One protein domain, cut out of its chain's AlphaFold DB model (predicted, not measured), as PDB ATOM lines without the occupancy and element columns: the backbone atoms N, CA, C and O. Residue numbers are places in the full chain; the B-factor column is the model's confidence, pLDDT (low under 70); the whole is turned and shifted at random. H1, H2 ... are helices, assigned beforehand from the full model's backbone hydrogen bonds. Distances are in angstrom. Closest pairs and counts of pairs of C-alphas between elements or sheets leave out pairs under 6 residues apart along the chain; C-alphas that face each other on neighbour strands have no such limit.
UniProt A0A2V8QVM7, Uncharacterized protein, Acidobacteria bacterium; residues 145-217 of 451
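This is residues 145 to 217 of the 451 residues of an uncharacterized protein of Acidobacteria bacterium (UniProt A0A2V8QVM7). One longer helix, H5, makes one end of an elongated shape, and at the other end four short helices, H1, H2, H3 and H4, lie round a loose open ring that the link of residues 175 to 185 completes. After H5 the last stretch, residues 205 to 217, turns and folds back alongside it. The printed part has 73 residues with five named helices, in the order H1, H2, H3, H4, H5, and no named strand; the class is all helix, though under half of the residues, 36 of 73, are in named elements. The whole is only just loose, close to compact, with a radius of gyration of the C-alphas of 13.6 A and spans of 42 by 26 by 18 A.

H5, the longest helix, has 12 residues, 193 to 204, and measures 16.5 A from C-alpha 193 at (125.471, 104.688, 97.068) to C-alpha 204 at (131.317, 89.307, 98.471). H4 is residues 186 to 189, 4.8 A long. H1 is residues 150 to 154, 6.4 A long, beginning with C-alpha 150 at (130.719, 110.906, 105.067). H2 is residues 158 to 165, 10.5 A long, and H3 is residues 168 to 174, 10.8 A long.

H5 touches no helix. It is apart from H4, and apart from H1 only just, at a closest 8.5 A between C-alphas. H1 and H4 are close but not clearly touching, their closest C-alphas being those of Ala 150 and Glu 186, 7.6 A apart. H1 is near H2, close but not clearly touching; the closest C-alphas are those of Ser 154 and Thr 161, 5.8 A apart. H2 is near H3, close but not clearly touching; the closest C-alphas are those of Phe 164 and Ala 170, 6.3 A apart. The lines of H2 and H3 are about perpendicular, at 88 degrees. H3 and H4 are apart. In H1, H2 and H5 every O i to N i+4 pair is within hydrogen-bond range; in H3 this holds for 0 of 3, while 4 of 4 O i to N i+3 pairs are within range, and H4 is too short for an O i to N i+4 pair.

The two C-alphas farthest apart, those of Ser 177 and Gly 206, are 43.3 A apart. The printed part has no cut. The link from H3 to H4, 11 residues, is long; those from H1 to H2, H2 to H3 and H4 to H5 are tight. The mean pLDDT of the printed part is 85.8, and no printed residue is under 70.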
ATOM      1  N   ALA A 145     118.401 110.053  98.448       84.38
ATOM      2  CA  ALA A 145     118.635 108.646  98.788       84.38
ATOM      3  C   ALA A 145     119.806 107.986  98.028       84.38
ATOM      4  O   ALA A 145     120.104 106.820  98.287       84.38
ATOM      5  N   ASP A 146     120.461 108.703  97.108       88.00
ATOM      6  CA  ASP A 146     121.684 108.239  96.434       88.00
ATOM      7  C   ASP A 146     122.963 108.666  97.186       88.00
ATOM      8  O   ASP A 146     124.062 108.204  96.869       88.00
ATOM      9  N   TYR A 147     122.815 109.531  98.195       86.94
ATOM     10  CA  TYR A 147     123.892 110.019  99.052       86.94
ATOM     11  C   TYR A 147     123.947 109.201 100.345       86.94
ATOM     12  O   TYR A 147     122.942 109.068 101.045       86.94
ATOM     13  N   VAL A 148     125.120 108.653 100.668       87.69
ATOM     14  CA  VAL A 148     125.328 107.805 101.861       87.69
ATOM     15  C   VAL A 148     125.918 108.572 103.046       87.69
ATOM     16  O   VAL A 148     125.825 108.112 104.182       87.69
ATOM     17  N   GLY A 149     126.477 109.762 102.813       85.31
ATOM     18  CA  GLY A 149     127.114 110.571 103.844       85.31
ATOM     19  C   GLY A 149     128.553 110.150 104.168       85.31
ATOM     20  O   GLY A 149     129.029 109.067 103.828       85.31
ATOM     21  N   ALA A 150     129.279 111.051 104.835       82.19
ATOM     22  CA  ALA A 150     130.719 110.906 105.067       82.19
ATOM     23  C   ALA A 150     131.086 109.783 106.058       82.19
ATOM     24  O   ALA A 150     132.175 109.214 105.954       82.19
ATOM     25  N   ASP A 151     130.193 109.436 106.988       84.75
ATOM     26  CA  ASP A 151     130.455 108.405 108.000       84.75
ATOM     27  C   ASP A 151     130.602 107.019 107.354       84.75
ATOM     28  O   ASP A 151     131.537 106.287 107.680       84.75
ATOM     29  N   THR A 152     129.774 106.700 106.351       88.88
ATOM     30  CA  THR A 152     129.899 105.473 105.544       88.88
ATOM     31  C   THR A 152     131.242 105.406 104.815       88.88
ATOM     32  O   THR A 152     131.869 104.351 104.782       88.88
ATOM     33  N   CYS A 153     131.742 106.531 104.288       89.25
ATOM     34  CA  CYS A 153     133.063 106.581 103.658       89.25
ATOM     35  C   CYS A 153     134.191 106.290 104.665       89.25
ATOM     36  O   CYS A 153     135.184 105.652 104.317       89.25
ATOM     37  N   SER A 154     134.048 106.744 105.916       87.62
ATOM     38  CA  SER A 154     135.083 106.617 106.950       87.62
ATOM     39  C   SER A 154     135.386 105.173 107.358       87.62
ATOM     40  O   SER A 154     136.528 104.885 107.709       87.62
ATOM     41  N   ALA A 155     134.411 104.265 107.228       87.50
ATOM     42  CA  ALA A 155     134.569 102.846 107.543       87.50
ATOM     43  C   ALA A 155     135.580 102.122 106.628       87.50
ATOM     44  O   ALA A 155     136.219 101.169 107.064       87.50
ATOM     45  N   CYS A 156     135.752 102.594 105.384       88.44
ATOM     46  CA  CYS A 156     136.670 102.004 104.398       88.44
ATOM     47  C   CYS A 156     137.857 102.920 104.034       88.44
ATOM     48  O   CYS A 156     138.904 102.439 103.607       88.44
ATOM     49  N   HIS A 157     137.715 104.240 104.195       89.50
ATOM     50  CA  HIS A 157     138.711 105.249 103.810       89.50
ATOM     51  C   HIS A 157     139.196 106.072 105.011       89.50
ATOM     52  O   HIS A 157     139.196 107.304 104.998       89.50
ATOM     53  N   GLU A 158     139.608 105.379 106.075       86.75
ATOM     54  CA  GLU A 158     139.983 105.986 107.356       86.75
ATOM     55  C   GLU A 158     141.094 107.050 107.212       86.75
ATOM     56  O   GLU A 158     140.959 108.168 107.713       86.75
ATOM     57  N   ASP A 159     142.172 106.747 106.481       84.19
ATOM     58  CA  ASP A 159     143.319 107.652 106.299       84.19
ATOM     59  C   ASP A 159     142.976 108.901 105.476       84.19
ATOM     60  O   ASP A 159     143.435 110.010 105.783       84.19
ATOM     61  N   GLN A 160     142.145 108.745 104.442       84.88
ATOM     62  CA  GLN A 160     141.658 109.859 103.631       84.88
ATOM     63  C   GLN A 160     140.715 110.738 104.456       84.88
ATOM     64  O   GLN A 160     140.861 111.958 104.427       84.88
ATOM     65  N   THR A 161     139.817 110.145 105.250       86.44
ATOM     66  CA  THR A 161     138.905 110.876 106.140       86.44
ATOM     67  C   THR A 161     139.662 111.644 107.222       86.44
ATOM     68  O   THR A 161     139.426 112.844 107.388       86.44
ATOM     69  N   LYS A 162     140.637 111.016 107.899       84.69
ATOM     70  CA  LYS A 162     141.542 111.691 108.851       84.69
ATOM     71  C   LYS A 162     142.209 112.904 108.204       84.69
ATOM     72  O   LYS A 162     142.125 114.012 108.733       84.69
ATOM     73  N   SER A 163     142.812 112.718 107.032       80.56
ATOM     74  CA  SER A 163     143.561 113.773 106.342       80.56
ATOM     75  C   SER A 163     142.659 114.892 105.794       80.56
ATOM     76  O   SER A 163     143.022 116.069 105.860       80.56
ATOM     77  N   PHE A 164     141.457 114.553 105.315       84.88
ATOM     78  CA  PHE A 164     140.430 115.505 104.881       84.88
ATOM     79  C   PHE A 164     139.882 116.339 106.048       84.88
ATOM     80  O   PHE A 164     139.664 117.539 105.872       84.88
ATOM     81  N   SER A 165     139.713 115.751 107.241       84.81
ATOM     82  CA  SER A 165     139.101 116.402 108.416       84.81
ATOM     83  C   SER A 165     139.770 117.724 108.829       84.81
ATOM     84  O   SER A 165     139.125 118.623 109.370       84.81
ATOM     85  N   HIS A 166     141.062 117.881 108.528       78.19
ATOM     86  CA  HIS A 166     141.846 119.076 108.845       78.19
ATOM     87  C   HIS A 166     141.699 120.213 107.812       78.19
ATOM     88  O   HIS A 166     142.194 121.322 108.034       78.19
ATOM     89  N   THR A 167     141.029 119.968 106.684       80.19
ATOM     90  CA  THR A 167     140.927 120.919 105.568       80.19
ATOM     91  C   THR A 167     139.846 121.986 105.759       80.19
ATOM     92  O   THR A 167     138.980 121.909 106.631       80.19
ATOM     93  N   ALA A 168     139.870 123.011 104.902       83.81
ATOM     94  CA  ALA A 168     138.797 124.000 104.840       83.81
ATOM     95  C   ALA A 168     137.474 123.407 104.314       83.81
ATOM     96  O   ALA A 168     136.413 123.881 104.705       83.81
ATOM     97  N   HIS A 169     137.528 122.365 103.474       86.62
ATOM     98  CA  HIS A 169     136.338 121.707 102.929       86.62
ATOM     99  C   HIS A 169     135.591 120.883 103.984       86.62
ATOM    100  O   HIS A 169     134.371 120.988 104.066       86.62
ATOM    101  N   ALA A 170     136.298 120.152 104.856       85.81
ATOM    102  CA  ALA A 170     135.664 119.438 105.970       85.81
ATOM    103  C   ALA A 170     134.888 120.381 106.905       85.81
ATOM    104  O   ALA A 170     133.782 120.072 107.342       85.81
ATOM    105  N   LYS A 171     135.412 121.591 107.147       84.25
ATOM    106  CA  LYS A 171     134.742 122.601 107.986       84.25
ATOM    107  C   LYS A 171     133.385 123.056 107.432       84.25
ATOM    108  O   LYS A 171     132.550 123.480 108.226       84.25
ATOM    109  N   LEU A 172     133.133 122.921 106.124       84.94
ATOM    110  CA  LEU A 172     131.840 123.266 105.514       84.94
ATOM    111  C   LEU A 172     130.692 122.382 106.023       84.94
ATOM    112  O   LEU A 172     129.562 122.852 106.071       84.94
ATOM    113  N   GLN A 173     130.972 121.149 106.464       81.00
ATOM    114  CA  GLN A 173     129.963 120.260 107.060       81.00
ATOM    115  C   GLN A 173     129.331 120.854 108.331       81.00
ATOM    116  O   GLN A 173     128.169 120.593 108.626       81.00
ATOM    117  N   ASN A 174     130.083 121.692 109.052       81.88
ATOM    118  CA  ASN A 174     129.658 122.332 110.297       81.88
ATOM    119  C   ASN A 174     129.233 123.805 110.109       81.88
ATOM    120  O   ASN A 174     128.840 124.463 111.075       81.88
ATOM    121  N   ASP A 175     129.311 124.346 108.889       84.12
ATOM    122  CA  ASP A 175     128.932 125.730 108.596       84.12
ATOM    123  C   ASP A 175     127.421 125.830 108.329       84.12
ATOM    124  O   ASP A 175     126.884 125.265 107.374       84.12
ATOM    125  N   LYS A 176     126.720 126.623 109.148       85.38
ATOM    126  CA  LYS A 176     125.276 126.882 109.007       85.38
ATOM    127  C   LYS A 176     124.909 127.452 107.626       85.38
ATOM    128  O   LYS A 176     123.803 127.204 107.153       85.38
ATOM    129  N   SER A 177     125.834 128.152 106.968       85.31
ATOM    130  CA  SER A 177     125.696 128.728 105.618       85.31
ATOM    131  C   SER A 177     125.664 127.672 104.499       85.31
ATOM    132  O   SER A 177     125.330 127.979 103.350       85.31
ATOM    133  N   TRP A 178     126.030 126.429 104.825       82.94
ATOM    134  CA  TRP A 178     126.048 125.271 103.929       82.94
ATOM    135  C   TRP A 178     125.004 124.207 104.292       82.94
ATOM    136  O   TRP A 178     124.922 123.176 103.626       82.94
ATOM    137  N   LYS A 179     124.145 124.470 105.287       79.19
ATOM    138  CA  LYS A 179     123.041 123.576 105.658       79.19
ATOM    139  C   LYS A 179     122.144 123.285 104.446       79.19
ATOM    140  O   LYS A 179     121.652 124.205 103.800       79.19
ATOM    141  N   GLY A 180     121.909 122.000 104.172       76.44
ATOM    142  CA  GLY A 180     121.081 121.541 103.048       76.44
ATOM    143  C   GLY A 180     121.795 121.487 101.692       76.44
ATOM    144  O   GLY A 180     121.138 121.242 100.686       76.44
ATOM    145  N   LYS A 181     123.116 121.698 101.644       83.19
ATOM    146  CA  LYS A 181     123.948 121.457 100.453       83.19
ATOM    147  C   LYS A 181     124.714 120.145 100.603       83.19
ATOM    148  O   LYS A 181     125.033 119.746 101.719       83.19
ATOM    149  N   VAL A 182     125.062 119.512  99.482       80.94
ATOM    150  CA  VAL A 182     125.985 118.366  99.476       80.94
ATOM    151  C   VAL A 182     127.370 118.851  99.919       80.94
ATOM    152  O   VAL A 182     127.930 119.769  99.318       80.94
ATOM    153  N   VAL A 183     127.908 118.252 100.982       83.75
ATOM    154  CA  VAL A 183     129.189 118.606 101.617       83.75
ATOM    155  C   VAL A 183     129.910 117.346 102.101       83.75
ATOM    156  O   VAL A 183     129.275 116.392 102.539       83.75
ATOM    157  N   GLY A 184     131.244 117.345 102.065       87.31
ATOM    158  CA  GLY A 184     132.064 116.173 102.394       87.31
ATOM    159  C   GLY A 184     132.545 115.439 101.146       87.31
ATOM    160  O   GLY A 184     132.730 116.054 100.101       87.31
ATOM    161  N   CYS A 185     132.759 114.126 101.241       90.06
ATOM    162  CA  CYS A 185     133.299 113.308 100.147       90.06
ATOM    163  C   CYS A 185     132.475 113.467  98.854       90.06
ATOM    164  O   CYS A 185     133.010 113.755  97.781       90.06
ATOM    165  N   GLU A 186     131.153 113.371  98.984       90.88
ATOM    166  CA  GLU A 186     130.201 113.329  97.873       90.88
ATOM    167  C   GLU A 186     130.024 114.682  97.153       90.88
ATOM    168  O   GLU A 186     129.515 114.714  96.033       90.88
ATOM    169  N   SER A 187     130.500 115.804  97.721       89.44
ATOM    170  CA  SER A 187     130.481 117.101  97.016       89.44
ATOM    171  C   SER A 187     131.525 117.195  95.902       89.44
ATOM    172  O   SER A 187     131.390 118.026  95.008       89.44
ATOM    173  N   CYS A 188     132.564 116.360  95.967       90.56
ATOM    174  CA  CYS A 188     133.608 116.259  94.948       90.56
ATOM    175  C   CYS A 188     133.492 114.951  94.159       90.56
ATOM    176  O   CYS A 188     133.660 114.955  92.947       90.56
ATOM    177  N   HIS A 189     133.196 113.843  94.839       90.88
ATOM    178  CA  HIS A 189     133.179 112.501  94.257       90.88
ATOM    179  C   HIS A 189     131.809 112.077  93.683       90.88
ATOM    180  O   HIS A 189     131.727 111.077  92.971       90.88
ATOM    181  N   GLY A 190     130.745 112.848  93.927       90.19
ATOM    182  CA  GLY A 190     129.378 112.485  93.544       90.19
ATOM    183  C   GLY A 190     128.702 111.527  94.540       90.19
ATOM    184  O   GLY A 190     129.294 111.211  95.573       90.19
ATOM    185  N   PRO A 191     127.456 111.098  94.265       92.06
ATOM    186  CA  PRO A 191     126.681 110.225  95.153       92.06
ATOM    187  C   PRO A 191     127.361 108.860  95.355       92.06
ATOM    188  O   PRO A 191     127.708 108.180  94.390       92.06
ATOM    189  N   GLY A 192     127.550 108.456  96.613       92.12
ATOM    190  CA  GLY A 192     128.344 107.284  96.982       92.12
ATOM    191  C   GLY A 192     127.596 105.949  96.989       92.12
ATOM    192  O   GLY A 192     128.248 104.908  97.054       92.12
ATOM    193  N   LYS A 193     126.257 105.927  96.908       93.12
ATOM    194  CA  LYS A 193     125.471 104.688  97.068       93.12
ATOM    195  C   LYS A 193     125.854 103.582  96.082       93.12
ATOM    196  O   LYS A 193     126.199 102.483  96.506       93.12
ATOM    197  N   ALA A 194     125.853 103.889  94.784       92.38
ATOM    198  CA  ALA A 194     126.178 102.916  93.736       92.38
ATOM    199  C   ALA A 194     127.616 102.376  93.856       92.38
ATOM    200  O   ALA A 194     127.899 101.260  93.430       92.38
ATOM    201  N   HIS A 195     128.518 103.159  94.453       92.88
ATOM    202  CA  HIS A 195     129.876 102.738  94.769       92.88
ATOM    203  C   HIS A 195     129.918 101.779  95.956       92.88
ATOM    204  O   HIS A 195     130.492 100.707  95.822       92.88
ATOM    205  N   VAL A 196     129.265 102.103  97.077       92.00
ATOM    206  CA  VAL A 196     129.193 101.199  98.240       92.00
ATOM    207  C   VAL A 196     128.591  99.846  97.841       92.00
ATOM    208  O   VAL A 196     129.154  98.807  98.178       92.00
ATOM    209  N   GLU A 197     127.515  99.849  97.051       92.31
ATOM    210  CA  GLU A 197     126.889  98.632  96.513       92.31
ATOM    211  C   GLU A 197     127.841  97.846  95.587       92.31
ATOM    212  O   GLU A 197     127.957  96.627  95.714       92.31
ATOM    213  N   ALA A 198     128.573  98.527  94.695       90.75
ATOM    214  CA  ALA A 198     129.537  97.890  93.793       90.75
ATOM    215  C   ALA A 198     130.763  97.313  94.523       90.75
ATOM    216  O   ALA A 198     131.218  96.225  94.169       90.75
ATOM    217  N   ILE A 199     131.287  98.006  95.541       90.62
ATOM    218  CA  ILE A 199     132.405  97.513  96.357       90.62
ATOM    219  C   ILE A 199     131.959  96.330  97.216       90.62
ATOM    220  O   ILE A 199     132.671  95.329  97.249       90.62
ATOM    221  N   GLN A 200     130.785  96.390  97.854       89.25
ATOM    222  CA  GLN A 200     130.277  95.266  98.645       89.25
ATOM    223  C   GLN A 200     130.100  94.018  97.771       89.25
ATOM    224  O   GLN A 200     130.646  92.969  98.094       89.25
ATOM    225  N   ALA A 201     129.463  94.151  96.601       90.06
ATOM    226  CA  ALA A 201     129.310  93.046  95.657       90.06
ATOM    227  C   ALA A 201     130.654  92.507  95.121       90.06
ATOM    228  O   ALA A 201     130.761  91.321  94.808       90.06
ATOM    229  N   ALA A 202     131.686  93.350  95.007       89.06
ATOM    230  CA  ALA A 202     133.032  92.913  94.646       89.06
ATOM    231  C   ALA A 202     133.695  92.109  95.778       89.06
ATOM    232  O   ALA A 202     134.214  91.024  95.514       89.06
ATOM    233  N   VAL A 203     133.621  92.594  97.021       87.88
ATOM    234  CA  VAL A 203     134.152  91.915  98.216       87.88
ATOM    235  C   VAL A 203     133.448  90.575  98.449       87.88
ATOM    236  O   VAL A 203     134.123  89.563  98.632       87.88
ATOM    237  N   ASP A 204     132.118  90.534  98.344       89.44
ATOM    238  CA  ASP A 204     131.317  89.307  98.471       89.44
ATOM    239  C   ASP A 204     131.662  88.277  97.377       89.44
ATOM    240  O   ASP A 204     131.610  87.068  97.604       89.44
ATOM    241  N   ALA A 205     132.070  88.747  96.193       88.81
ATOM    242  CA  ALA A 205     132.564  87.923  95.091       88.81
ATOM    243  C   ALA A 205     134.070  87.586  95.180       88.81
ATOM    244  O   ALA A 205     134.627  87.035  94.227       88.81
ATOM    245  N   GLY A 206     134.752  87.935  96.279       86.25
ATOM    246  CA  GLY A 206     136.185  87.690  96.474       86.25
ATOM    247  C   GLY A 206     137.104  88.497  95.547       86.25
ATOM    248  O   GLY A 206     138.250  88.105  95.324       86.25
ATOM    249  N   LYS A 207     136.614  89.601  94.969       85.56
ATOM    250  CA  LYS A 207     137.411  90.526  94.157       85.56
ATOM    251  C   LYS A 207     138.045  91.603  95.030       85.56
ATOM    252  O   LYS A 207     137.400  92.188  95.891       85.56
ATOM    253  N   GLU A 208     139.293  91.923  94.715       81.00
ATOM    254  CA  GLU A 208     140.062  92.992  95.352       81.00
ATOM    255  C   GLU A 208     139.608  94.381  94.841       81.00
ATOM    256  O   GLU A 208     139.765  94.662  93.645       81.00
ATOM    257  N   PRO A 209     139.060  95.270  95.700       78.12
ATOM    258  CA  PRO A 209     138.516  96.566  95.273       78.12
ATOM    259  C   PRO A 209     139.540  97.534  94.663       78.12
ATOM    260  O   PRO A 209     139.185  98.393  93.859       78.12
ATOM    261  N   ASP A 210     140.821  97.399  95.019       76.56
ATOM    262  CA  ASP A 210     141.918  98.257  94.550       76.56
ATOM    263  C   ASP A 210     142.232  98.099  93.048       76.56
ATOM    264  O   ASP A 210     142.828  98.993  92.435       76.56
ATOM    265  N   LYS A 211     141.816  96.971  92.460       79.62
ATOM    266  CA  LYS A 211     142.032  96.589  91.054       79.62
ATOM    267  C   LYS A 211     140.813  96.826  90.162       79.62
ATOM    268  O   LYS A 211     140.909  96.593  88.958       79.62
ATOM    269  N   MET A 212     139.694  97.290  90.718       80.94
ATOM    270  CA  MET A 212     138.507  97.646  89.938       80.94
ATOM    271  C   MET A 212     138.811  98.816  88.992       80.94
ATOM    272  O   MET A 212     139.502  99.776  89.346       80.94
ATOM    273  N   SER A 213     138.290  98.739  87.769       81.06
ATOM    274  CA  SER A 213     138.413  99.821  86.789       81.06
ATOM    275  C   SER A 213     137.593 101.058  87.206       81.06
ATOM    276  O   SER A 213     136.630 100.932  87.967       81.06
ATOM    277  N   PRO A 214     137.912 102.268  86.700       77.56
ATOM    278  CA  PRO A 214     137.151 103.480  87.026       77.56
ATOM    279  C   PRO A 214     135.642 103.352  86.760       77.56
ATOM    280  O   PRO A 214     134.836 103.835  87.553       77.56
ATOM    281  N   ASP A 215     135.260 102.638  85.697       80.94
ATOM    282  CA  ASP A 215     133.859 102.397  85.338       80.94
ATOM    283  C   ASP A 215     133.162 101.383  86.265       80.94
ATOM    284  O   ASP A 215     131.935 101.408  86.386       80.94
ATOM    285  N   GLU A 216     133.908 100.500  86.936       85.00
ATOM    286  CA  GLU A 216     133.389  99.567  87.948       85.00
ATOM    287  C   GLU A 216     133.238 100.220  89.327       85.00
ATOM    288  O   GLU A 216     132.363  99.811  90.083       85.00
ATOM    289  N   LEU A 217     134.029 101.250  89.647       84.62
ATOM    290  CA  LEU A 217     133.976 101.929  90.948       84.62
ATOM    291  C   LEU A 217     132.671 102.707  91.191       84.62
ATOM    292  O   LEU A 217     132.369 102.993  92.343       84.62
TER     293      LEU A 217